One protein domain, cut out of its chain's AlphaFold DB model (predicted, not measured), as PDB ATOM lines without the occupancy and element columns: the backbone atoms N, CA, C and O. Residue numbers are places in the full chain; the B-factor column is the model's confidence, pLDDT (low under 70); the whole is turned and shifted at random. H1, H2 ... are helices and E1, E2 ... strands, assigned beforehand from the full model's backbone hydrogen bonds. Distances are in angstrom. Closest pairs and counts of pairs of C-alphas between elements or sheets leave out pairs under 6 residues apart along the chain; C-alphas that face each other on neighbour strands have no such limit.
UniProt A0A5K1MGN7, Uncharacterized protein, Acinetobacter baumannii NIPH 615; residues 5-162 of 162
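AT A GLANCE: This is residues 5 to 162 of the 162 residues of an uncharacterized protein of Acinetobacter baumannii NIPH 615 (UniProt A0A5K1MGN7). With little regular structure, a strongly twisted five-stranded sheet has H2 packed on it and H1 side by side with H2; the hairpin E6 and E7 lies far from this body. The printed part has 158 residues, 62 in named elements, of mixed class, in the order H1, E1 to E5, H2, E6, E7; the antiparallel sheet runs E4 E3 E2 E1 E5, and E1 to E4 form a meander, each strand the antiparallel neighbour of the one before. It is loose, radius of gyration of the C-alphas 18.7 A, spanning 63 by 37 by 35 A.

IN THESE COORDINATES: E1 is residues 42 to 45, E2 56 to 63, E3 73 to 78, E4 83 to 87, E5 91 to 93, H1 5 to 16, H2 96 to 105, E6 146 to 152, E7 155 to 161. C-alpha 5 is at (-27.586, 44.237, 28.117), C-alpha 161 at (-7.812, 9.366, 6.767).

HOW THE PARTS SIT: Between E2 and E3, N 60 and O 75 are within hydrogen-bond range, 2.9 A. H2 is on the sheet, height 9.9 A. H1 and H2 touch, closest C-alphas Arg 7 and Ile 105, 5.2 A. In H1 every O i to N i+4 pair is within hydrogen-bond range, in H2 4 of 6.

THE WHOLE: The printed part has no cut; links H1 to E1 and H2 to E6 are long; 39 residues have pLDDT under 70.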
ATOM      1  N   GLU A   5     -28.321  44.041  26.866       88.31
ATOM      2  CA  GLU A   5     -27.586  44.237  28.117       88.31
ATOM      3  C   GLU A   5     -28.234  43.483  29.288       88.31
ATOM      4  O   GLU A   5     -27.548  42.793  30.042       88.31
ATOM      5  N   ASP A   6     -29.561  43.552  29.423       88.88
ATOM      6  CA  ASP A   6     -30.284  42.831  30.478       88.88
ATOM      7  C   ASP A   6     -30.240  41.318  30.256       88.88
ATOM      8  O   ASP A   6     -30.077  40.549  31.205       88.88
ATOM      9  N   ARG A   7     -30.303  40.880  28.991       89.56
ATOM     10  CA  ARG A   7     -30.091  39.475  28.632       89.56
ATOM     11  C   ARG A   7     -28.694  39.021  29.046       89.56
ATOM     12  O   ARG A   7     -28.571  37.983  29.688       89.56
ATOM     13  N   LEU A   8     -27.657  39.800  28.739       87.88
ATOM     14  CA  LEU A   8     -26.278  39.485  29.110       87.88
ATOM     15  C   LEU A   8     -26.104  39.381  30.633       87.88
ATOM     16  O   LEU A   8     -25.478  38.436  31.111       87.88
ATOM     17  N   LYS A   9     -26.711  40.294  31.403       88.62
ATOM     18  CA  LYS A   9     -26.722  40.231  32.876       88.62
ATOM     19  C   LYS A   9     -27.356  38.937  33.385       88.62
ATOM     20  O   LYS A   9     -26.788  38.287  34.261       88.62
ATOM     21  N   GLY A  10     -28.500  38.537  32.828       87.31
ATOM     22  CA  GLY A  10     -29.158  37.289  33.216       87.31
ATOM     23  C   GLY A  10     -28.336  36.048  32.863       87.31
ATOM     24  O   GLY A  10     -28.221  35.146  33.688       87.31
ATOM     25  N   ILE A  11     -27.689  36.028  31.694       86.88
ATOM     26  CA  ILE A  11     -26.787  34.933  31.307       86.88
ATOM     27  C   ILE A  11     -25.617  34.825  32.282       86.88
ATOM     28  O   ILE A  11     -25.326  33.727  32.749       86.88
ATOM     29  N   ASN A  12     -24.973  35.940  32.625       86.62
ATOM     30  CA  ASN A  12     -23.856  35.926  33.569       86.62
ATOM     31  C   ASN A  12     -24.281  35.363  34.930       86.62
ATOM     32  O   ASN A  12     -23.569  34.542  35.494       86.62
ATOM     33  N   LYS A  13     -25.485  35.700  35.404       86.75
ATOM     34  CA  LYS A  13     -26.026  35.121  36.639       86.75
ATOM     35  C   LYS A  13     -26.251  33.606  36.532       86.75
ATOM     36  O   LYS A  13     -25.944  32.874  37.466       86.75
ATOM     37  N   ILE A  14     -26.747  33.117  35.393       85.69
ATOM     38  CA  ILE A  14     -26.882  31.671  35.135       85.69
ATOM     39  C   ILE A  14     -25.505  30.986  35.160       85.69
ATOM     40  O   ILE A  14     -25.375  29.899  35.729       85.69
ATOM     41  N   ILE A  15     -24.485  31.629  34.576       81.25
ATOM     42  CA  ILE A  15     -23.093  31.153  34.552       81.25
ATOM     43  C   ILE A  15     -22.505  31.087  35.962       81.25
ATOM     44  O   ILE A  15     -21.865  30.095  36.300       81.25
ATOM     45  N   GLU A  16     -22.719  32.112  36.783       82.56
ATOM     46  CA  GLU A  16     -22.239  32.164  38.172       82.56
ATOM     47  C   GLU A  16     -22.824  31.037  39.030       82.56
ATOM     48  O   GLU A  16     -22.128  30.479  39.873       82.56
ATOM     49  N   LEU A  17     -24.077  30.649  38.772       80.38
ATOM     50  CA  LEU A  17     -24.743  29.530  39.444       80.38
ATOM     51  C   LEU A  17     -24.287  28.149  38.949       80.38
ATOM     52  O   LEU A  17     -24.812  27.130  39.405       80.38
ATOM     53  N   ARG A  18     -23.340  28.074  38.006       73.00
ATOM     54  CA  ARG A  18     -22.841  26.804  37.472       73.00
ATOM     55  C   ARG A  18     -22.012  26.065  38.523       73.00
ATOM     56  O   ARG A  18     -20.789  26.175  38.562       73.00
ATOM     57  N   ASP A  19     -22.684  25.235  39.308       63.97
ATOM     58  CA  ASP A  19     -22.042  24.264  40.186       63.97
ATOM     59  C   ASP A  19     -21.452  23.116  39.345       63.97
ATOM     60  O   ASP A  19     -22.166  22.264  38.805       63.97
ATOM     61  N   SER A  20     -20.126  23.112  39.185       54.94
ATOM     62  CA  SER A  20     -19.412  22.097  38.404       54.94
ATOM     63  C   SER A  20     -19.492  20.692  39.003       54.94
ATOM     64  O   SER A  20     -19.198  19.733  38.289       54.94
ATOM     65  N   GLU A  21     -19.874  20.556  40.276       51.31
ATOM     66  CA  GLU A  21     -19.919  19.267  40.976       51.31
ATOM     67  C   GLU A  21     -21.263  18.542  40.815       51.31
ATOM     68  O   GLU A  21     -21.312  17.316  40.908       51.31
ATOM     69  N   LYS A  22     -22.347  19.273  40.523       51.53
ATOM     70  CA  LYS A  22     -23.711  18.721  40.382       51.53
ATOM     71  C   LYS A  22     -24.237  18.694  38.948       51.53
ATOM     72  O   LYS A  22     -25.314  18.156  38.701       51.53
ATOM     73  N   GLY A  23     -23.503  19.277  38.003       52.56
ATOM     74  CA  GLY A  23     -23.915  19.347  36.606       52.56
ATOM     75  C   GLY A  23     -23.940  17.967  35.955       52.56
ATOM     76  O   GLY A  23     -22.894  17.337  35.793       52.56
ATOM     77  N   CYS A  24     -25.121  17.509  35.528       50.94
ATOM     78  CA  CYS A  24     -25.236  16.337  34.668       50.94
ATOM     79  C   CYS A  24     -24.503  16.644  33.355       50.94
ATOM     80  O   CYS A  24     -24.981  17.426  32.531       50.94
ATOM     81  N   ARG A  25     -23.294  16.092  33.202       58.88
ATOM     82  CA  ARG A  25     -22.540  16.152  31.950       58.88
ATOM     83  C   ARG A  25     -23.240  15.268  30.943       58.88
ATOM     84  O   ARG A  25     -23.181  14.045  31.040       58.88
ATOM     85  N   ILE A  26     -23.845  15.892  29.952       58.62
ATOM     86  CA  ILE A  26     -24.402  15.183  28.819       58.62
ATOM     87  C   ILE A  26     -23.277  15.035  27.794       58.62
ATOM     88  O   ILE A  26     -22.835  16.016  27.194       58.62
ATOM     89  N   LEU A  27     -22.752  13.812  27.668       55.00
ATOM     90  CA  LEU A  27     -21.712  13.430  26.710       55.00
ATOM     91  C   LEU A  27     -22.342  12.566  25.613       55.00
ATOM     92  O   LEU A  27     -22.811  11.461  25.860       55.00
ATOM     93  N   PHE A  28     -22.338  13.065  24.381       56.69
ATOM     94  CA  PHE A  28     -23.176  12.544  23.291       56.69
ATOM     95  C   PHE A  28     -22.624  11.320  22.569       56.69
ATOM     96  O   PHE A  28     -23.228  10.845  21.612       56.69
ATOM     97  N   SER A  29     -21.501  10.773  23.032       48.28
ATOM     98  CA  SER A  29     -21.018   9.470  22.573       48.28
ATOM     99  C   SER A  29     -21.706   8.293  23.277       48.28
ATOM    100  O   SER A  29     -21.527   7.153  22.859       48.28
ATOM    101  N   SER A  30     -22.485   8.531  24.336       46.50
ATOM    102  CA  SER A  30     -23.176   7.474  25.073       46.50
ATOM    103  C   SER A  30     -24.401   8.037  25.786       46.50
ATOM    104  O   SER A  30     -24.257   8.704  26.807       46.50
ATOM    105  N   PHE A  31     -25.604   7.732  25.293       52.16
ATOM    106  CA  PHE A  31     -26.810   7.831  26.118       52.16
ATOM    107  C   PHE A  31     -26.704   6.738  27.178       52.16
ATOM    108  O   PHE A  31     -27.175   5.620  26.986       52.16
ATOM    109  N   SER A  32     -25.975   7.013  28.257       48.34
ATOM    110  CA  SER A  32     -26.035   6.182  29.448       48.34
ATOM    111  C   SER A  32     -27.422   6.339  30.064       48.34
ATOM    112  O   SER A  32     -28.023   7.415  29.995       48.34
ATOM    113  N   GLU A  33     -27.936   5.278  30.668       44.50
ATOM    114  CA  GLU A  33     -29.211   5.297  31.382       44.50
ATOM    115  C   GLU A  33     -29.251   6.491  32.365       44.50
ATOM    116  O   GLU A  33     -28.303   6.711  33.120       44.50
ATOM    117  N   GLY A  34     -30.291   7.330  32.281       52.22
ATOM    118  CA  GLY A  34     -30.416   8.569  33.069       52.22
ATOM    119  C   GLY A  34     -29.852   9.856  32.438       52.22
ATOM    120  O   GLY A  34     -29.976  10.914  33.046       52.22
ATOM    121  N   SER A  35     -29.287   9.805  31.224       60.47
ATOM    122  CA  SER A  35     -28.818  10.986  30.458       60.47
ATOM    123  C   SER A  35     -29.764  11.410  29.321       60.47
ATOM    124  O   SER A  35     -29.364  12.104  28.385       60.47
ATOM    125  N   GLU A  36     -31.026  10.976  29.376       70.69
ATOM    126  CA  GLU A  36     -32.012  11.253  28.330       70.69
ATOM    127  C   GLU A  36     -32.338  12.744  28.242       70.69
ATOM    128  O   GLU A  36     -32.840  13.358  29.185       70.69
ATOM    129  N   ILE A  37     -32.081  13.315  27.068       80.69
ATOM    130  CA  ILE A  37     -32.427  14.700  26.778       80.69
ATOM    131  C   ILE A  37     -33.868  14.798  26.348       80.69
ATOM    132  O   ILE A  37     -34.354  14.001  25.544       80.69
ATOM    133  N   LYS A  38     -34.522  15.849  26.829       89.06
ATOM    134  CA  LYS A  38     -35.901  16.166  26.489       89.06
ATOM    135  C   LYS A  38     -35.969  17.342  25.527       89.06
ATOM    136  O   LYS A  38     -35.158  18.268  25.584       89.06
ATOM    137  N   GLN A  39     -36.978  17.319  24.663       93.00
ATOM    138  CA  GLN A  39     -37.328  18.481  23.861       93.00
ATOM    139  C   GLN A  39     -37.685  19.640  24.795       93.00
ATOM    140  O   GLN A  39     -38.417  19.450  25.766       93.00
ATOM    141  N   GLY A  40     -37.124  20.818  24.534       94.69
ATOM    142  CA  GLY A  40     -37.310  21.997  25.372       94.69
ATOM    143  C   GLY A  40     -36.438  22.052  26.627       94.69
ATOM    144  O   GLY A  40     -36.556  23.000  27.397       94.69
ATOM    145  N   GLN A  41     -35.554  21.075  26.853       92.38
ATOM    146  CA  GLN A  41     -34.663  21.091  28.013       92.38
ATOM    147  C   GLN A  41     -33.638  22.220  27.899       92.38
ATOM    148  O   GLN A  41     -32.899  22.285  26.912       92.38
ATOM    149  N   PHE A  42     -33.563  23.074  28.921       92.44
ATOM    150  CA  PHE A  42     -32.548  24.117  29.010       92.44
ATOM    151  C   PHE A  42     -31.174  23.522  29.325       92.44
ATOM    152  O   PHE A  42     -31.008  22.677  30.210       92.44
ATOM    153  N   VAL A  43     -30.171  23.989  28.589       88.75
ATOM    154  CA  VAL A  43     -28.800  23.503  28.661       88.75
ATOM    155  C   VAL A  43     -27.786  24.639  28.614       88.75
ATOM    156  O   VAL A  43     -28.020  25.709  28.043       88.75
ATOM    157  N   PHE A  44     -26.623  24.368  29.192       84.19
ATOM    158  CA  PHE A  44     -25.447  25.220  29.145       84.19
ATOM    159  C   PHE A  44     -24.356  24.579  28.275       84.19
ATOM    160  O   PHE A  44     -24.063  23.389  28.421       84.19
ATOM    161  N   THR A  45     -23.742  25.354  27.380       77.00
ATOM    162  CA  THR A  45     -22.659  24.889  26.488       77.00
ATOM    163  C   THR A  45     -21.288  25.015  27.162       77.00
ATOM    164  O   THR A  45     -21.079  25.898  27.992       77.00
ATOM    165  N   LEU A  46     -20.330  24.155  26.817       65.81
ATOM    166  CA  LEU A  46     -19.014  24.097  27.476       65.81
ATOM    167  C   LEU A  46     -18.128  25.345  27.310       65.81
ATOM    168  O   LEU A  46     -17.140  25.448  28.037       65.81
ATOM    169  N   ASP A  47     -18.472  26.290  26.429       61.53
ATOM    170  CA  ASP A  47     -17.670  27.494  26.169       61.53
ATOM    171  C   ASP A  47     -18.375  28.795  26.619       61.53
ATOM    172  O   ASP A  47     -18.848  29.570  25.786       61.53
ATOM    173  N   PRO A  48     -18.475  29.060  27.941       52.34
ATOM    174  CA  PRO A  48     -19.043  30.300  28.475       52.34
ATOM    175  C   PRO A  48     -18.259  31.566  28.097       52.34
ATOM    176  O   PRO A  48     -18.779  32.669  28.263       52.34
ATOM    177  N   PHE A  49     -17.002  31.437  27.656       53.12
ATOM    178  CA  PHE A  49     -16.054  32.555  27.633       53.12
ATOM    179  C   PHE A  49     -15.875  33.195  26.256       53.12
ATOM    180  O   PHE A  49     -15.462  34.351  26.192       53.12
ATOM    181  N   ALA A  50     -16.210  32.500  25.166       60.34
ATOM    182  CA  ALA A  50     -16.109  33.083  23.829       60.34
ATOM    183  C   ALA A  50     -17.229  34.102  23.537       60.34
ATOM    184  O   ALA A  50     -16.967  35.154  22.954       60.34
ATOM    185  N   ASN A  51     -18.474  33.811  23.937       74.69
ATOM    186  CA  ASN A  51     -19.612  34.725  23.783       74.69
ATOM    187  C   ASN A  51     -20.800  34.296  24.668       74.69
ATOM    188  O   ASN A  51     -21.539  33.401  24.268       74.69
ATOM    189  N   PRO A  52     -21.080  34.971  25.798       76.19
ATOM    190  CA  PRO A  52     -22.151  34.577  26.717       76.19
ATOM    191  C   PRO A  52     -23.517  34.354  26.044       76.19
ATOM    192  O   PRO A  52     -24.253  33.440  26.411       76.19
ATOM    193  N   LEU A  53     -23.849  35.126  25.001       75.31
ATOM    194  CA  LEU A  53     -25.139  35.040  24.304       75.31
ATOM    195  C   LEU A  53     -25.395  33.693  23.612       75.31
ATOM    196  O   LEU A  53     -26.549  33.399  23.301       75.31
ATOM    197  N   ILE A  54     -24.351  32.900  23.352       79.38
ATOM    198  CA  ILE A  54     -24.474  31.564  22.749       79.38
ATOM    199  C   ILE A  54     -24.293  30.434  23.767       79.38
ATOM    200  O   ILE A  54     -24.383  29.267  23.400       79.38
ATOM    201  N   CYS A  55     -24.052  30.761  25.038       83.06
ATOM    202  CA  CYS A  55     -23.677  29.772  26.045       83.06
ATOM    203  C   CYS A  55     -24.868  29.084  26.707       83.06
ATOM    204  O   CYS A  55     -24.696  28.076  27.390       83.06
ATOM    205  N   VAL A  56     -26.069  29.618  26.489       88.38
ATOM    206  CA  VAL A  56     -27.332  29.073  26.979       88.38
ATOM    207  C   VAL A  56     -28.283  28.827  25.817       88.38
ATOM    208  O   VAL A  56     -28.426  29.660  24.917       88.38
ATOM    209  N   GLY A  57     -28.973  27.696  25.861       92.50
ATOM    210  CA  GLY A  57     -30.013  27.356  24.901       92.50
ATOM    211  C   GLY A  57     -30.985  26.334  25.470       92.50
ATOM    212  O   GLY A  57     -30.770  25.824  26.567       92.50
ATOM    213  N   TYR A  58     -32.034  26.012  24.723       94.75
ATOM    214  CA  TYR A  58     -32.811  24.796  24.951       94.75
ATOM    215  C   TYR A  58     -32.797  23.899  23.720       94.75
ATOM    216  O   TYR A  58     -32.668  24.373  22.588       94.75
ATOM    217  N   VAL A  59     -32.903  22.592  23.948       94.38
ATOM    218  CA  VAL A  59     -32.796  21.579  22.894       94.38
ATOM    219  C   VAL A  59     -34.076  21.534  22.067       94.38
ATOM    220  O   VAL A  59     -35.151  21.286  22.607       94.38
ATOM    221  N   ILE A  60     -33.965  21.720  20.750       96.19
ATOM    222  CA  ILE A  60     -35.124  21.696  19.837       96.19
ATOM    223  C   ILE A  60     -35.177  20.453  18.948       96.19
ATOM    224  O   ILE A  60     -36.268  19.957  18.658       96.19
ATOM    225  N   GLN A  61     -34.018  19.922  18.553       94.31
ATOM    226  CA  GLN A  61     -33.901  18.730  17.713       94.31
ATOM    227  C   GLN A  61     -32.534  18.061  17.909       94.31
ATOM    228  O   GLN A  61     -31.526  18.729  18.133       94.31
ATOM    229  N   ILE A  62     -32.504  16.739  17.788       91.25
ATOM    230  CA  ILE A  62     -31.315  15.891  17.781       91.25
ATOM    231  C   ILE A  62     -31.333  15.086  16.483       91.25
ATOM    232  O   ILE A  62     -32.313  14.411  16.170       91.25
ATOM    233  N   ARG A  63     -30.239  15.134  15.730       90.94
ATOM    234  CA  ARG A  63     -30.021  14.337  14.523       90.94
ATOM    235  C   ARG A  63     -28.903  13.349  14.788       90.94
ATOM    236  O   ARG A  63     -27.773  13.741  15.086       90.94
ATOM    237  N   LYS A  64     -29.223  12.064  14.703       87.19
ATOM    238  CA  LYS A  64     -28.285  11.009  15.072       87.19
ATOM    239  C   LYS A  64     -27.183  10.862  14.039       87.19
ATOM    240  O   LYS A  64     -27.473  10.794  12.847       87.19
ATOM    241  N   ARG A  65     -25.939  10.730  14.515       83.44
ATOM    242  CA  ARG A  65     -24.802  10.234  13.718       83.44
ATOM    243  C   ARG A  65     -24.477  11.024  12.439       83.44
ATOM    244  O   ARG A  65     -23.986  10.451  11.473       83.44
ATOM    245  N   ILE A  66     -24.735  12.331  12.424       83.75
ATOM    246  CA  ILE A  66     -24.389  13.206  11.285       83.75
ATOM    247  C   ILE A  66     -23.298  14.226  11.576       83.75
ATOM    248  O   ILE A  66     -22.816  14.891  10.665       83.75
ATOM    249  N   GLY A  67     -22.923  14.382  12.840       76.62
ATOM    250  CA  GLY A  67     -21.821  15.236  13.230       76.62
ATOM    251  C   GLY A  67     -20.463  14.615  12.883       76.62
ATOM    252  O   GLY A  67     -20.369  13.420  12.573       76.62
ATOM    253  N   PRO A  68     -19.374  15.393  13.012       73.25
ATOM    254  CA  PRO A  68     -18.015  14.873  12.911       73.25
ATOM    255  C   PRO A  68     -17.819  13.654  13.819       73.25
ATOM    256  O   PRO A  68     -18.362  13.608  14.924       73.25
ATOM    257  N   PHE A  69     -17.046  12.670  13.359       78.69
ATOM    258  CA  PHE A  69     -16.809  11.412  14.083       78.69
ATOM    259  C   PHE A  69     -18.084  10.615  14.396       78.69
ATOM    260  O   PHE A  69     -18.140   9.916  15.406       78.69
ATOM    261  N   ASN A  70     -19.108  10.715  13.536       75.62
ATOM    262  CA  ASN A  70     -20.384  10.017  13.714       75.62
ATOM    263  C   ASN A  70     -21.092  10.418  15.027       75.62
ATOM    264  O   ASN A  70     -21.835   9.628  15.612       75.62
ATOM    265  N   SER A  71     -20.828  11.641  15.502       78.81
ATOM    266  CA  SER A  71     -21.495  12.220  16.666       78.81
ATOM    267  C   SER A  71     -22.919  12.657  16.328       78.81
ATOM    268  O   SER A  71     -23.281  12.853  15.165       78.81
ATOM    269  N   ASP A  72     -23.744  12.812  17.354       85.69
ATOM    270  CA  ASP A  72     -25.055  13.425  17.192       85.69
ATOM    271  C   ASP A  72     -24.901  14.936  16.966       85.69
ATOM    272  O   ASP A  72     -24.063  15.594  17.591       85.69
ATOM    273  N   SER A  73     -25.723  15.478  16.071       87.62
ATOM    274  CA  SER A  73     -25.896  16.916  15.897       87.62
ATOM    275  C   SER A  73     -27.118  17.377  16.685       87.62
ATOM    276  O   SER A  73     -28.169  16.734  16.663       87.62
ATOM    277  N   ILE A  74     -26.983  18.483  17.404       89.06
ATOM    278  CA  ILE A  74     -27.993  19.020  18.307       89.06
ATOM    279  C   ILE A  74     -28.283  20.452  17.924       89.06
ATOM    280  O   ILE A  74     -27.396  21.296  17.815       89.06
ATOM    281  N   PHE A  75     -29.562  20.728  17.787       93.25
ATOM    282  CA  PHE A  75     -30.079  22.043  17.510       93.25
ATOM    283  C   PHE A  75     -30.510  22.655  18.833       93.25
ATOM    284  O   PHE A  75     -31.279  22.051  19.589       93.25
ATOM    285  N   LEU A  76     -30.019  23.861  19.092       93.69
ATOM    286  CA  LEU A  76     -30.389  24.665  20.243       93.69
ATOM    287  C   LEU A  76     -31.083  25.939  19.781       93.69
ATOM    288  O   LEU A  76     -30.578  26.631  18.894       93.69
ATOM    289  N   ARG A  77     -32.187  26.298  20.436       95.25
ATOM    290  CA  ARG A  77     -32.674  27.677  20.426       95.25
ATOM    291  C   ARG A  77     -31.904  28.453  21.484       95.25
ATOM    292  O   ARG A  77     -31.922  28.086  22.654       95.25
ATOM    293  N   LEU A  78     -31.231  29.521  21.078       92.62
ATOM    294  CA  LEU A  78     -30.478  30.403  21.966       92.62
ATOM    295  C   LEU A  78     -31.386  31.467  22.595       92.62
ATOM    296  O   LEU A  78     -32.452  31.784  22.066       92.62
ATOM    297  N   ALA A  79     -30.922  32.110  23.672       90.25
ATOM    298  CA  ALA A  79     -31.684  33.149  24.380       90.25
ATOM    299  C   ALA A  79     -32.116  34.332  23.490       90.25
ATOM    300  O   ALA A  79     -33.126  34.984  23.747       90.25
ATOM    301  N   ASN A  80     -31.372  34.619  22.422       88.50
ATOM    302  CA  ASN A  80     -31.713  35.664  21.453       88.50
ATOM    303  C   ASN A  80     -32.715  35.216  20.368       88.50
ATOM    304  O   ASN A  80     -33.032  36.009  19.486       88.50
ATOM    305  N   GLY A  81     -33.189  33.970  20.409       90.81
ATOM    306  CA  GLY A  81     -34.116  33.392  19.437       90.81
ATOM    307  C   GLY A  81     -33.449  32.763  18.210       90.81
ATOM    308  O   GLY A  81     -34.141  32.160  17.389       90.81
ATOM    309  N   LYS A  82     -32.124  32.856  18.054       91.94
ATOM    310  CA  LYS A  82     -31.408  32.181  16.960       91.94
ATOM    311  C   LYS A  82     -31.332  30.676  17.203       91.94
ATOM    312  O   LYS A  82     -31.360  30.227  18.344       91.94
ATOM    313  N   ILE A  83     -31.199  29.920  16.118       93.12
ATOM    314  CA  ILE A  83     -30.903  28.486  16.168       93.12
ATOM    315  C   ILE A  83     -29.410  28.305  15.943       93.12
ATOM    316  O   ILE A  83     -28.840  28.932  15.051       93.12
ATOM    317  N   GLN A  84     -28.800  27.434  16.735       90.94
ATOM    318  CA  GLN A  84     -27.415  27.026  16.580       90.94
ATOM    319  C   GLN A  84     -27.348  25.501  16.534       90.94
ATOM    320  O   GLN A  84     -27.913  24.823  17.391       90.94
ATOM    321  N   GLU A  85     -26.638  24.982  15.539       90.12
ATOM    322  CA  GLU A  85     -26.298  23.567  15.437       90.12
ATOM    323  C   GLU A  85     -24.954  23.317  16.133       90.12
ATOM    324  O   GLU A  85     -23.987  24.054  15.913       90.12
ATOM    325  N   TRP A  86     -24.904  22.292  16.982       86.44
ATOM    326  CA  TRP A  86     -23.717  21.846  17.702       86.44
ATOM    327  C   TRP A  86     -23.500  20.357  17.464       86.44
ATOM    328  O   TRP A  86     -24.434  19.567  17.555       86.44
ATOM    329  N   ALA A  87     -22.257  19.954  17.233       82.25
ATOM    330  CA  ALA A  87     -21.869  18.554  17.126       82.25
ATOM    331  C   ALA A  87     -20.541  18.331  17.853       82.25
ATOM    332  O   ALA A  87     -19.735  19.256  17.963       82.25
ATOM    333  N   ASN A  88     -20.310  17.106  18.333       76.56
ATOM    334  CA  ASN A  88     -19.085  16.728  19.051       76.56
ATOM    335  C   ASN A  88     -18.792  17.590  20.303       76.56
ATOM    336  O   ASN A  88     -17.639  17.869  20.627       76.56
ATOM    337  N   GLN A  89     -19.837  18.042  21.003       75.00
ATOM    338  CA  GLN A  89     -19.713  18.840  22.224       75.00
ATOM    339  C   GLN A  89     -20.618  18.315  23.337       75.00
ATOM    340  O   GLN A  89     -21.654  17.710  23.071       75.00
ATOM    341  N   GLY A  90     -20.199  18.534  24.583       76.25
ATOM    342  CA  GLY A  90     -20.996  18.234  25.768       76.25
ATOM    343  C   GLY A  90     -21.803  19.439  26.247       76.25
ATOM    344  O   GLY A  90     -21.414  20.590  26.043       76.25
ATOM    345  N   PHE A  91     -22.900  19.154  26.943       80.25
ATOM    346  CA  PHE A  91     -23.746  20.163  27.579       80.25
ATOM    347  C   PHE A  91     -23.972  19.818  29.047       80.25
ATOM    348  O   PHE A  91     -23.781  18.677  29.468       80.25
ATOM    349  N   PHE A  92     -24.403  20.808  29.819       80.81
ATOM    350  CA  PHE A  92     -24.893  20.609  31.177       80.81
ATOM    351  C   PHE A  92     -26.373  20.947  31.237       80.81
ATOM    352  O   PHE A  92     -26.783  21.982  30.713       80.81
ATOM    353  N   SER A  93     -27.165  20.107  31.895       83.88
ATOM    354  CA  SER A  93     -28.536  20.469  32.259       83.88
ATOM    355  C   SER A  93     -28.531  21.653  33.224       83.88
ATOM    356  O   SER A  93     -27.717  21.682  34.152       83.88
ATOM    357  N   MET A  94     -29.456  22.590  33.043       86.12
ATOM    358  CA  MET A  94     -29.682  23.647  34.028       86.12
ATOM    359  C   MET A  94     -30.376  23.104  35.288       86.12
ATOM    360  O   MET A  94     -31.139  22.142  35.221       86.12
ATOM    361  N   SER A  95     -30.100  23.712  36.443       85.69
ATOM    362  CA  SER A  95     -30.903  23.533  37.660       85.69
ATOM    363  C   SER A  95     -32.230  24.295  37.562       85.69
ATOM    364  O   SER A  95     -32.362  25.208  36.749       85.69
ATOM    365  N   GLU A  96     -33.195  23.991  38.434       87.94
ATOM    366  CA  GLU A  96     -34.479  24.715  38.480       87.94
ATOM    367  C   GLU A  96     -34.291  26.236  38.638       87.94
ATOM    368  O   GLU A  96     -34.952  27.022  37.962       87.94
ATOM    369  N   GLU A  97     -33.346  26.669  39.478       88.88
ATOM    370  CA  GLU A  97     -33.039  28.092  39.667       88.88
ATOM    371  C   GLU A  97     -32.476  28.733  38.387       88.88
ATOM    372  O   GLU A  97     -32.865  29.843  38.012       88.88
ATOM    373  N   GLN A  98     -31.595  28.023  37.679       88.94
ATOM    374  CA  GLN A  98     -31.051  28.480  36.402       88.94
ATOM    375  C   GLN A  98     -32.133  28.542  35.319       88.94
ATOM    376  O   GLN A  98     -32.156  29.500  34.548       88.94
ATOM    377  N   GLU A  99     -33.057  27.580  35.283       91.31
ATOM    378  CA  GLU A  99     -34.181  27.593  34.345       91.31
ATOM    379  C   GLU A  99     -35.116  28.782  34.582       91.31
ATOM    380  O   GLU A  99     -35.530  29.434  33.623       91.31
ATOM    381  N   VAL A 100     -35.414  29.121  35.842       92.12
ATOM    382  CA  VAL A 100     -36.217  30.310  36.175       92.12
ATOM    383  C   VAL A 100     -35.570  31.576  35.615       92.12
ATOM    384  O   VAL A 100     -36.262  32.415  35.039       92.12
ATOM    385  N   LEU A 101     -34.246  31.709  35.733       91.81
ATOM    386  CA  LEU A 101     -33.509  32.835  35.156       91.81
ATOM    387  C   LEU A 101     -33.492  32.787  33.624       91.81
ATOM    388  O   LEU A 101     -33.685  33.819  32.981       91.81
ATOM    389  N   ALA A 102     -33.302  31.608  33.028       91.62
ATOM    390  CA  ALA A 102     -33.305  31.436  31.578       91.62
ATOM    391  C   ALA A 102     -34.645  31.888  30.981       91.62
ATOM    392  O   ALA A 102     -34.680  32.705  30.061       91.62
ATOM    393  N   ARG A 103     -35.764  31.472  31.575       93.81
ATOM    394  CA  ARG A 103     -37.112  31.850  31.121       93.81
ATOM    395  C   ARG A 103     -37.355  33.363  31.099       93.81
ATOM    396  O   ARG A 103     -38.173  33.832  30.319       93.81
ATOM    397  N   GLN A 104     -36.634  34.148  31.899       93.38
ATOM    398  CA  GLN A 104     -36.773  35.611  31.918       93.38
ATOM    399  C   GLN A 104     -36.062  36.310  30.752       93.38
ATOM    400  O   GLN A 104     -36.415  37.437  30.405       93.38
ATOM    401  N   ILE A 105     -35.044  35.676  30.166       91.81
ATOM    402  CA  ILE A 105     -34.145  36.319  29.196       91.81
ATOM    403  C   ILE A 105     -34.286  35.792  27.764       91.81
ATOM    404  O   ILE A 105     -33.788  36.423  26.819       91.81
ATOM    405  N   PHE A 106     -34.942  34.643  27.603       92.69
ATOM    406  CA  PHE A 106     -35.171  34.016  26.313       92.69
ATOM    407  C   PHE A 106     -36.228  34.774  25.506       92.69
ATOM    408  O   PHE A 106     -37.248  35.217  26.024       92.69
ATOM    409  N   ALA A 107     -35.964  34.936  24.210       92.75
ATOM    410  CA  ALA A 107     -36.898  35.573  23.284       92.75
ATOM    411  C   ALA A 107     -38.089  34.670  22.922       92.75
ATOM    412  O   ALA A 107     -39.157  35.183  22.601       92.75
ATOM    413  N   VAL A 108     -37.883  33.352  22.950       94.56
ATOM    414  CA  VAL A 108     -38.878  32.304  22.693       94.56
ATOM    415  C   VAL A 108     -38.699  31.261  23.785       94.56
ATOM    416  O   VAL A 108     -37.556  30.927  24.101       94.56
ATOM    417  N   LEU A 109     -39.790  30.788  24.381       96.38
ATOM    418  CA  LEU A 109     -39.756  29.724  25.379       96.38
ATOM    419  C   LEU A 109     -40.054  28.363  24.738       96.38
ATOM    420  O   LEU A 109     -40.724  28.317  23.705       96.38
ATOM    421  N   PRO A 110     -39.603  27.250  25.346       97.06
ATOM    422  CA  PRO A 110     -39.868  25.912  24.828       97.06
ATOM    423  C   PRO A 110     -41.342  25.605  24.568       97.06
ATOM    424  O   PRO A 110     -41.650  24.908  23.606       97.06
ATOM    425  N   GLU A 111     -42.237  26.096  25.422       96.56
ATOM    426  CA  GLU A 111     -43.689  25.936  25.298       96.56
ATOM    427  C   GLU A 111     -44.321  26.754  24.158       96.56
ATOM    428  O   GLU A 111     -45.412  26.411  23.708       96.56
ATOM    429  N   ASP A 112     -43.629  27.787  23.671       96.12
ATOM    430  CA  ASP A 112     -44.080  28.665  22.582       96.12
ATOM    431  C   ASP A 112     -43.457  28.290  21.221       96.12
ATOM    432  O   ASP A 112     -43.754  28.906  20.196       96.12
ATOM    433  N   GLU A 113     -42.556  27.309  21.198       95.94
ATOM    434  CA  GLU A 113     -41.855  26.854  20.000       95.94
ATOM    435  C   GLU A 113     -42.755  25.946  19.143       95.94
ATOM    436  O   GLU A 113     -43.301  24.946  19.616       95.94
ATOM    437  N   ASP A 114     -42.865  26.244  17.846       94.94
ATOM    438  CA  ASP A 114     -43.575  25.382  16.897       94.94
ATOM    439  C   ASP A 114     -42.652  24.275  16.368       94.94
ATOM    440  O   ASP A 114     -42.010  24.388  15.324       94.94
ATOM    441  N   TYR A 115     -42.601  23.156  17.089       94.44
ATOM    442  CA  TYR A 115     -41.802  21.995  16.688       94.44
ATOM    443  C   TYR A 115     -42.325  21.277  15.433       94.44
ATOM    444  O   TYR A 115     -41.632  20.402  14.905       94.44
ATOM    445  N   SER A 116     -43.534  21.599  14.954       93.69
ATOM    446  CA  SER A 116     -44.160  20.891  13.833       93.69
ATOM    447  C   SER A 116     -43.564  21.268  12.477       93.69
ATOM    448  O   SER A 116     -43.608  20.463  11.543       93.69
ATOM    449  N   THR A 117     -42.953  22.452  12.367       92.00
ATOM    450  CA  THR A 117     -42.378  22.929  11.105       92.00
ATOM    451  C   THR A 117     -41.040  22.287  10.781       92.00
ATOM    452  O   THR A 117     -40.681  22.240   9.611       92.00
ATOM    453  N   GLY A 118     -40.317  21.779  11.784       93.31
ATOM    454  CA  GLY A 118     -38.953  21.278  11.627       93.31
ATOM    455  C   GLY A 118     -37.898  22.380  11.548       93.31
ATOM    456  O   GLY A 118     -38.181  23.564  11.741       93.31
ATOM    457  N   TYR A 119     -36.656  21.965  11.297       94.94
ATOM    458  CA  TYR A 119     -35.478  22.829  11.361       94.94
ATOM    459  C   TYR A 119     -34.527  22.585  10.186       94.94
ATOM    460  O   TYR A 119     -34.432  21.476   9.655       94.94
ATOM    461  N   TRP A 120     -33.797  23.626   9.783       92.75
ATOM    462  CA  TRP A 120     -32.783  23.571   8.728       92.75
ATOM    463  C   TRP A 120     -31.378  23.502   9.331       92.75
ATOM    464  O   TRP A 120     -31.056  24.315  10.196       92.75
ATOM    465  N   SER A 121     -30.540  22.578   8.850       88.50
ATOM    466  CA  SER A 121     -29.098  22.571   9.152       88.50
ATOM    467  C   SER A 121     -28.340  23.629   8.352       88.50
ATOM    468  O   SER A 121     -28.849  24.162   7.356       88.50
ATOM    469  N   TYR A 122     -27.082  23.880   8.728       82.88
ATOM    470  CA  TYR A 122     -26.174  24.720   7.929       82.88
ATOM    471  C   TYR A 122     -25.976  24.177   6.500       82.88
ATOM    472  O   TYR A 122     -25.787  24.947   5.558       82.88
ATOM    473  N   GLU A 123     -26.113  22.861   6.320       82.25
ATOM    474  CA  GLU A 123     -26.034  22.167   5.028       82.25
ATOM    475  C   GLU A 123     -27.354  22.168   4.244       82.25
ATOM    476  O   GLU A 123     -27.488  21.473   3.239       82.25
ATOM    477  N   LYS A 124     -28.340  22.965   4.677       86.62
ATOM    478  CA  LYS A 124     -29.658  23.093   4.035       86.62
ATOM    479  C   LYS A 124     -30.434  21.771   3.988       86.62
ATOM    480  O   LYS A 124     -31.203  21.539   3.057       86.62
ATOM    481  N   VAL A 125     -30.282  20.926   5.007       88.25
ATOM    482  CA  VAL A 125     -31.126  19.739   5.195       88.25
ATOM    483  C   VAL A 125     -32.232  20.059   6.191       88.25
ATOM    484  O   VAL A 125     -31.964  20.442   7.336       88.25
ATOM    485  N   HIS A 126     -33.474  19.894   5.740       93.12
ATOM    486  CA  HIS A 126     -34.673  20.118   6.535       93.12
ATOM    487  C   HIS A 126     -35.204  18.812   7.118       93.12
ATOM    488  O   HIS A 126     -35.484  17.883   6.361       93.12
ATOM    489  N   GLU A 127     -35.388  18.774   8.436       93.88
ATOM    490  CA  GLU A 127     -35.917  17.604   9.140       93.88
ATOM    491  C   GLU A 127     -36.949  18.013  10.192       93.88
ATOM    492  O   GLU A 127     -36.799  19.036  10.868       93.88
ATOM    493  N   ILE A 128     -37.971  17.174  10.360       94.19
ATOM    494  CA  ILE A 128     -39.066  17.355  11.319       94.19
ATOM    495  C   ILE A 128     -38.964  16.271  12.393       94.19
ATOM    496  O   ILE A 128     -38.669  15.117  12.091       94.19
ATOM    497  N   GLY A 129     -39.247  16.643  13.641       93.62
ATOM    498  CA  GLY A 129     -39.230  15.738  14.789       93.62
ATOM    499  C   GLY A 129     -38.105  16.045  15.772       93.62
ATOM    500  O   GLY A 129     -37.137  16.735  15.445       93.62
ATOM    501  N   PHE A 130     -38.264  15.544  16.998       93.44
ATOM    502  CA  PHE A 130     -37.305  15.766  18.075       93.44
ATOM    503  C   PHE A 130     -36.034  14.932  17.891       93.44
ATOM    504  O   PHE A 130     -34.945  15.490  17.895       93.44
ATOM    505  N   ILE A 131     -36.168  13.617  17.695       91.62
ATOM    506  CA  ILE A 131     -35.048  12.721  17.387       91.62
ATOM    507  C   ILE A 131     -35.204  12.257  15.944       91.62
ATOM    508  O   ILE A 131     -36.197  11.620  15.599       91.62
ATOM    509  N   VAL A 132     -34.220  12.583  15.113       90.00
ATOM    510  CA  VAL A 132     -34.164  12.180  13.710       90.00
ATOM    511  C   VAL A 132     -33.118  11.083  13.570       90.00
ATOM    512  O   VAL A 132     -31.912  11.332  13.656       90.00
ATOM    513  N   GLU A 133     -33.605   9.863  13.375       87.00
ATOM    514  CA  GLU A 133     -32.797   8.686  13.064       87.00
ATOM    515  C   GLU A 133     -32.527   8.635  11.559       87.00
ATOM    516  O   GLU A 133     -33.454   8.776  10.763       87.00
ATOM    517  N   ASN A 134     -31.275   8.392  11.159       75.94
ATOM    518  CA  ASN A 134     -30.862   8.311   9.749       75.94
ATOM    519  C   ASN A 134     -31.356   9.503   8.894       75.94
ATOM    520  O   ASN A 134     -32.055   9.289   7.897       75.94
ATOM    521  N   PRO A 135     -31.035  10.754   9.274       72.06
ATOM    522  CA  PRO A 135     -31.432  11.933   8.503       72.06
ATOM    523  C   PRO A 135     -30.933  11.844   7.058       72.06
ATOM    524  O   PRO A 135     -29.941  11.163   6.764       72.06
ATOM    525  N   LYS A 136     -31.624  12.533   6.144       67.88
ATOM    526  CA  LYS A 136     -31.296  12.467   4.717       67.88
ATOM    527  C   LYS A 136     -29.827  12.833   4.500       67.88
ATOM    528  O   LYS A 136     -29.392  13.879   4.988       67.88
ATOM    529  N   PRO A 137     -29.067  12.010   3.754       56.72
ATOM    530  CA  PRO A 137     -27.685  12.325   3.460       56.72
ATOM    531  C   PRO A 137     -27.638  13.643   2.697       56.72
ATOM    532  O   PRO A 137     -28.354  13.850   1.712       56.72
ATOM    533  N   VAL A 138     -26.784  14.539   3.169       57.31
ATOM    534  CA  VAL A 138     -26.424  15.741   2.430       57.31
ATOM    535  C   VAL A 138     -25.711  15.261   1.162       57.31
ATOM    536  O   VAL A 138     -24.884  14.349   1.256       57.31
ATOM    537  N   PRO A 139     -26.000  15.810  -0.030       50.03
ATOM    538  CA  PRO A 139     -25.143  15.575  -1.182       50.03
ATOM    539  C   PRO A 139     -23.746  16.087  -0.828       50.03
ATOM    540  O   PRO A 139     -23.520  17.293  -0.723       50.03
ATOM    541  N   SER A 140     -22.831  15.160  -0.558       48.91
ATOM    542  CA  SER A 140     -21.503  15.484  -0.066       48.91
ATOM    543  C   SER A 140     -20.740  16.284  -1.119       48.91
ATOM    544  O   SER A 140     -20.626  15.897  -2.283       48.91
ATOM    545  N   SER A 141     -20.177  17.412  -0.690       53.88
ATOM    546  CA  SER A 141     -18.966  17.921  -1.337       53.88
ATOM    547  C   SER A 141     -17.883  16.844  -1.177       53.88
ATOM    548  O   SER A 141     -17.898  16.156  -0.153       53.88
ATOM    549  N   PRO A 142     -16.983  16.639  -2.157       46.00
ATOM    550  CA  PRO A 142     -16.025  15.538  -2.116       46.00
ATOM    551  C   PRO A 142     -15.272  15.553  -0.788       46.00
ATOM    552  O   PRO A 142     -14.733  16.589  -0.395       46.00
ATOM    553  N   THR A 143     -15.297  14.411  -0.096       51.16
ATOM    554  CA  THR A 143     -14.651  14.183   1.196       51.16
ATOM    555  C   THR A 143     -13.255  14.783   1.160       51.16
ATOM    556  O   THR A 143     -12.438  14.403   0.316       51.16
ATOM    557  N   GLN A 144     -12.990  15.769   2.018       48.81
ATOM    558  CA  GLN A 144     -11.677  16.393   2.078       48.81
ATOM    559  C   GLN A 144     -10.726  15.366   2.692       48.81
ATOM    560  O   GLN A 144     -10.682  15.181   3.903       48.81
ATOM    561  N   GLN A 145     -10.041  14.625   1.828       48.00
ATOM    562  CA  GLN A 145      -9.107  13.586   2.221       48.00
ATOM    563  C   GLN A 145      -7.960  14.251   2.986       48.00
ATOM    564  O   GLN A 145      -7.181  15.019   2.416       48.00
ATOM    565  N   VAL A 146      -7.884  14.009   4.294       52.19
ATOM    566  CA  VAL A 146      -6.798  14.534   5.118       52.19
ATOM    567  C   VAL A 146      -5.661  13.525   5.063       52.19
ATOM    568  O   VAL A 146      -5.786  12.398   5.543       52.19
ATOM    569  N   SER A 147      -4.542  13.921   4.463       58.28
ATOM    570  CA  SER A 147      -3.309  13.139   4.479       58.28
ATOM    571  C   SER A 147      -2.309  13.746   5.453       58.28
ATOM    572  O   SER A 147      -2.014  14.940   5.383       58.28
ATOM    573  N   MET A 148      -1.740  12.915   6.315       59.41
ATOM    574  CA  MET A 148      -0.589  13.253   7.140       59.41
ATOM    575  C   MET A 148       0.644  12.539   6.587       59.41
ATOM    576  O   MET A 148       0.631  11.325   6.381       59.41
ATOM    577  N   THR A 149       1.721  13.290   6.379       75.62
ATOM    578  CA  THR A 149       3.025  12.735   6.018       75.62
ATOM    579  C   THR A 149       3.925  12.742   7.243       75.62
ATOM    580  O   THR A 149       4.238  13.803   7.779       75.62
ATOM    581  N   ILE A 150       4.366  11.561   7.666       76.06
ATOM    582  CA  ILE A 150       5.362  11.400   8.724       76.06
ATOM    583  C   ILE A 150       6.717  11.174   8.051       76.06
ATOM    584  O   ILE A 150       6.840  10.312   7.178       76.06
ATOM    585  N   LYS A 151       7.726  11.959   8.444       77.19
ATOM    586  CA  LYS A 151       9.124  11.739   8.055       77.19
ATOM    587  C   LYS A 151       9.923  11.274   9.262       77.19
ATOM    588  O   LYS A 151      10.021  12.010  10.241       77.19
ATOM    589  N   GLU A 152      10.518  10.093   9.161       70.31
ATOM    590  CA  GLU A 152      11.454   9.562  10.151       70.31
ATOM    591  C   GLU A 152      12.760   9.203   9.427       70.31
ATOM    592  O   GLU A 152      12.830   8.244   8.658       70.31
ATOM    593  N   GLY A 153      13.784  10.049   9.588       76.50
ATOM    594  CA  GLY A 153      15.001   9.975   8.771       76.50
ATOM    595  C   GLY A 153      14.712  10.185   7.275       76.50
ATOM    596  O   GLY A 153      13.998  11.119   6.908       76.50
ATOM    597  N   ASP A 154      15.244   9.305   6.421       77.88
ATOM    598  CA  ASP A 154      15.012   9.317   4.964       77.88
ATOM    599  C   ASP A 154      13.707   8.614   4.538       77.88
ATOM    600  O   ASP A 154      13.384   8.567   3.347       77.88
ATOM    601  N   GLN A 155      12.932   8.061   5.478       54.59
ATOM    602  CA  GLN A 155      11.667   7.397   5.163       54.59
ATOM    603  C   GLN A 155      10.485   8.368   5.246       54.59
ATOM    604  O   GLN A 155      10.346   9.139   6.197       54.59
ATOM    605  N   ILE A 156       9.617   8.310   4.232       75.62
ATOM    606  CA  ILE A 156       8.388   9.099   4.131       75.62
ATOM    607  C   ILE A 156       7.200   8.137   4.145       75.62
ATOM    608  O   ILE A 156       7.044   7.341   3.219       75.62
ATOM    609  N   THR A 157       6.334   8.261   5.149       71.06
ATOM    610  CA  THR A 157       5.086   7.494   5.246       71.06
ATOM    611  C   THR A 157       3.898   8.434   5.112       71.06
ATOM    612  O   THR A 157       3.747   9.373   5.892       71.06
ATOM    613  N   ASN A 158       3.036   8.172   4.129       70.69
ATOM    614  CA  ASN A 158       1.792   8.911   3.931       70.69
ATOM    615  C   ASN A 158       0.630   8.117   4.521       70.69
ATOM    616  O   ASN A 158       0.359   6.998   4.089       70.69
ATOM    617  N   ILE A 159      -0.071   8.709   5.483       72.75
ATOM    618  CA  ILE A 159      -1.273   8.142   6.088       72.75
ATOM    619  C   ILE A 159      -2.448   9.007   5.653       72.75
ATOM    620  O   ILE A 159      -2.433  10.220   5.847       72.75
ATOM    621  N   SER A 160      -3.449   8.387   5.033       60.22
ATOM    622  CA  SER A 160      -4.678   9.066   4.618       60.22
ATOM    623  C   SER A 160      -5.824   8.627   5.514       60.22
ATOM    624  O   SER A 160      -6.000   7.431   5.740       60.22
ATOM    625  N   PHE A 161      -6.598   9.594   5.994       62.09
ATOM    626  CA  PHE A 161      -7.812   9.366   6.767       62.09
ATOM    627  C   PHE A 161      -9.021   9.731   5.898       62.09
ATOM    628  O   PHE A 161      -8.954  10.677   5.105       62.09
ATOM    629  N   ILE A 162     -10.088   8.939   6.016       53.50
ATOM    630  CA  ILE A 162     -11.406   9.212   5.424       53.50
ATOM    631  C   ILE A 162     -12.308   9.730   6.536       53.50
ATOM    632  O   ILE A 162     -12.246   9.134   7.637       53.50
TER     633      ILE A 162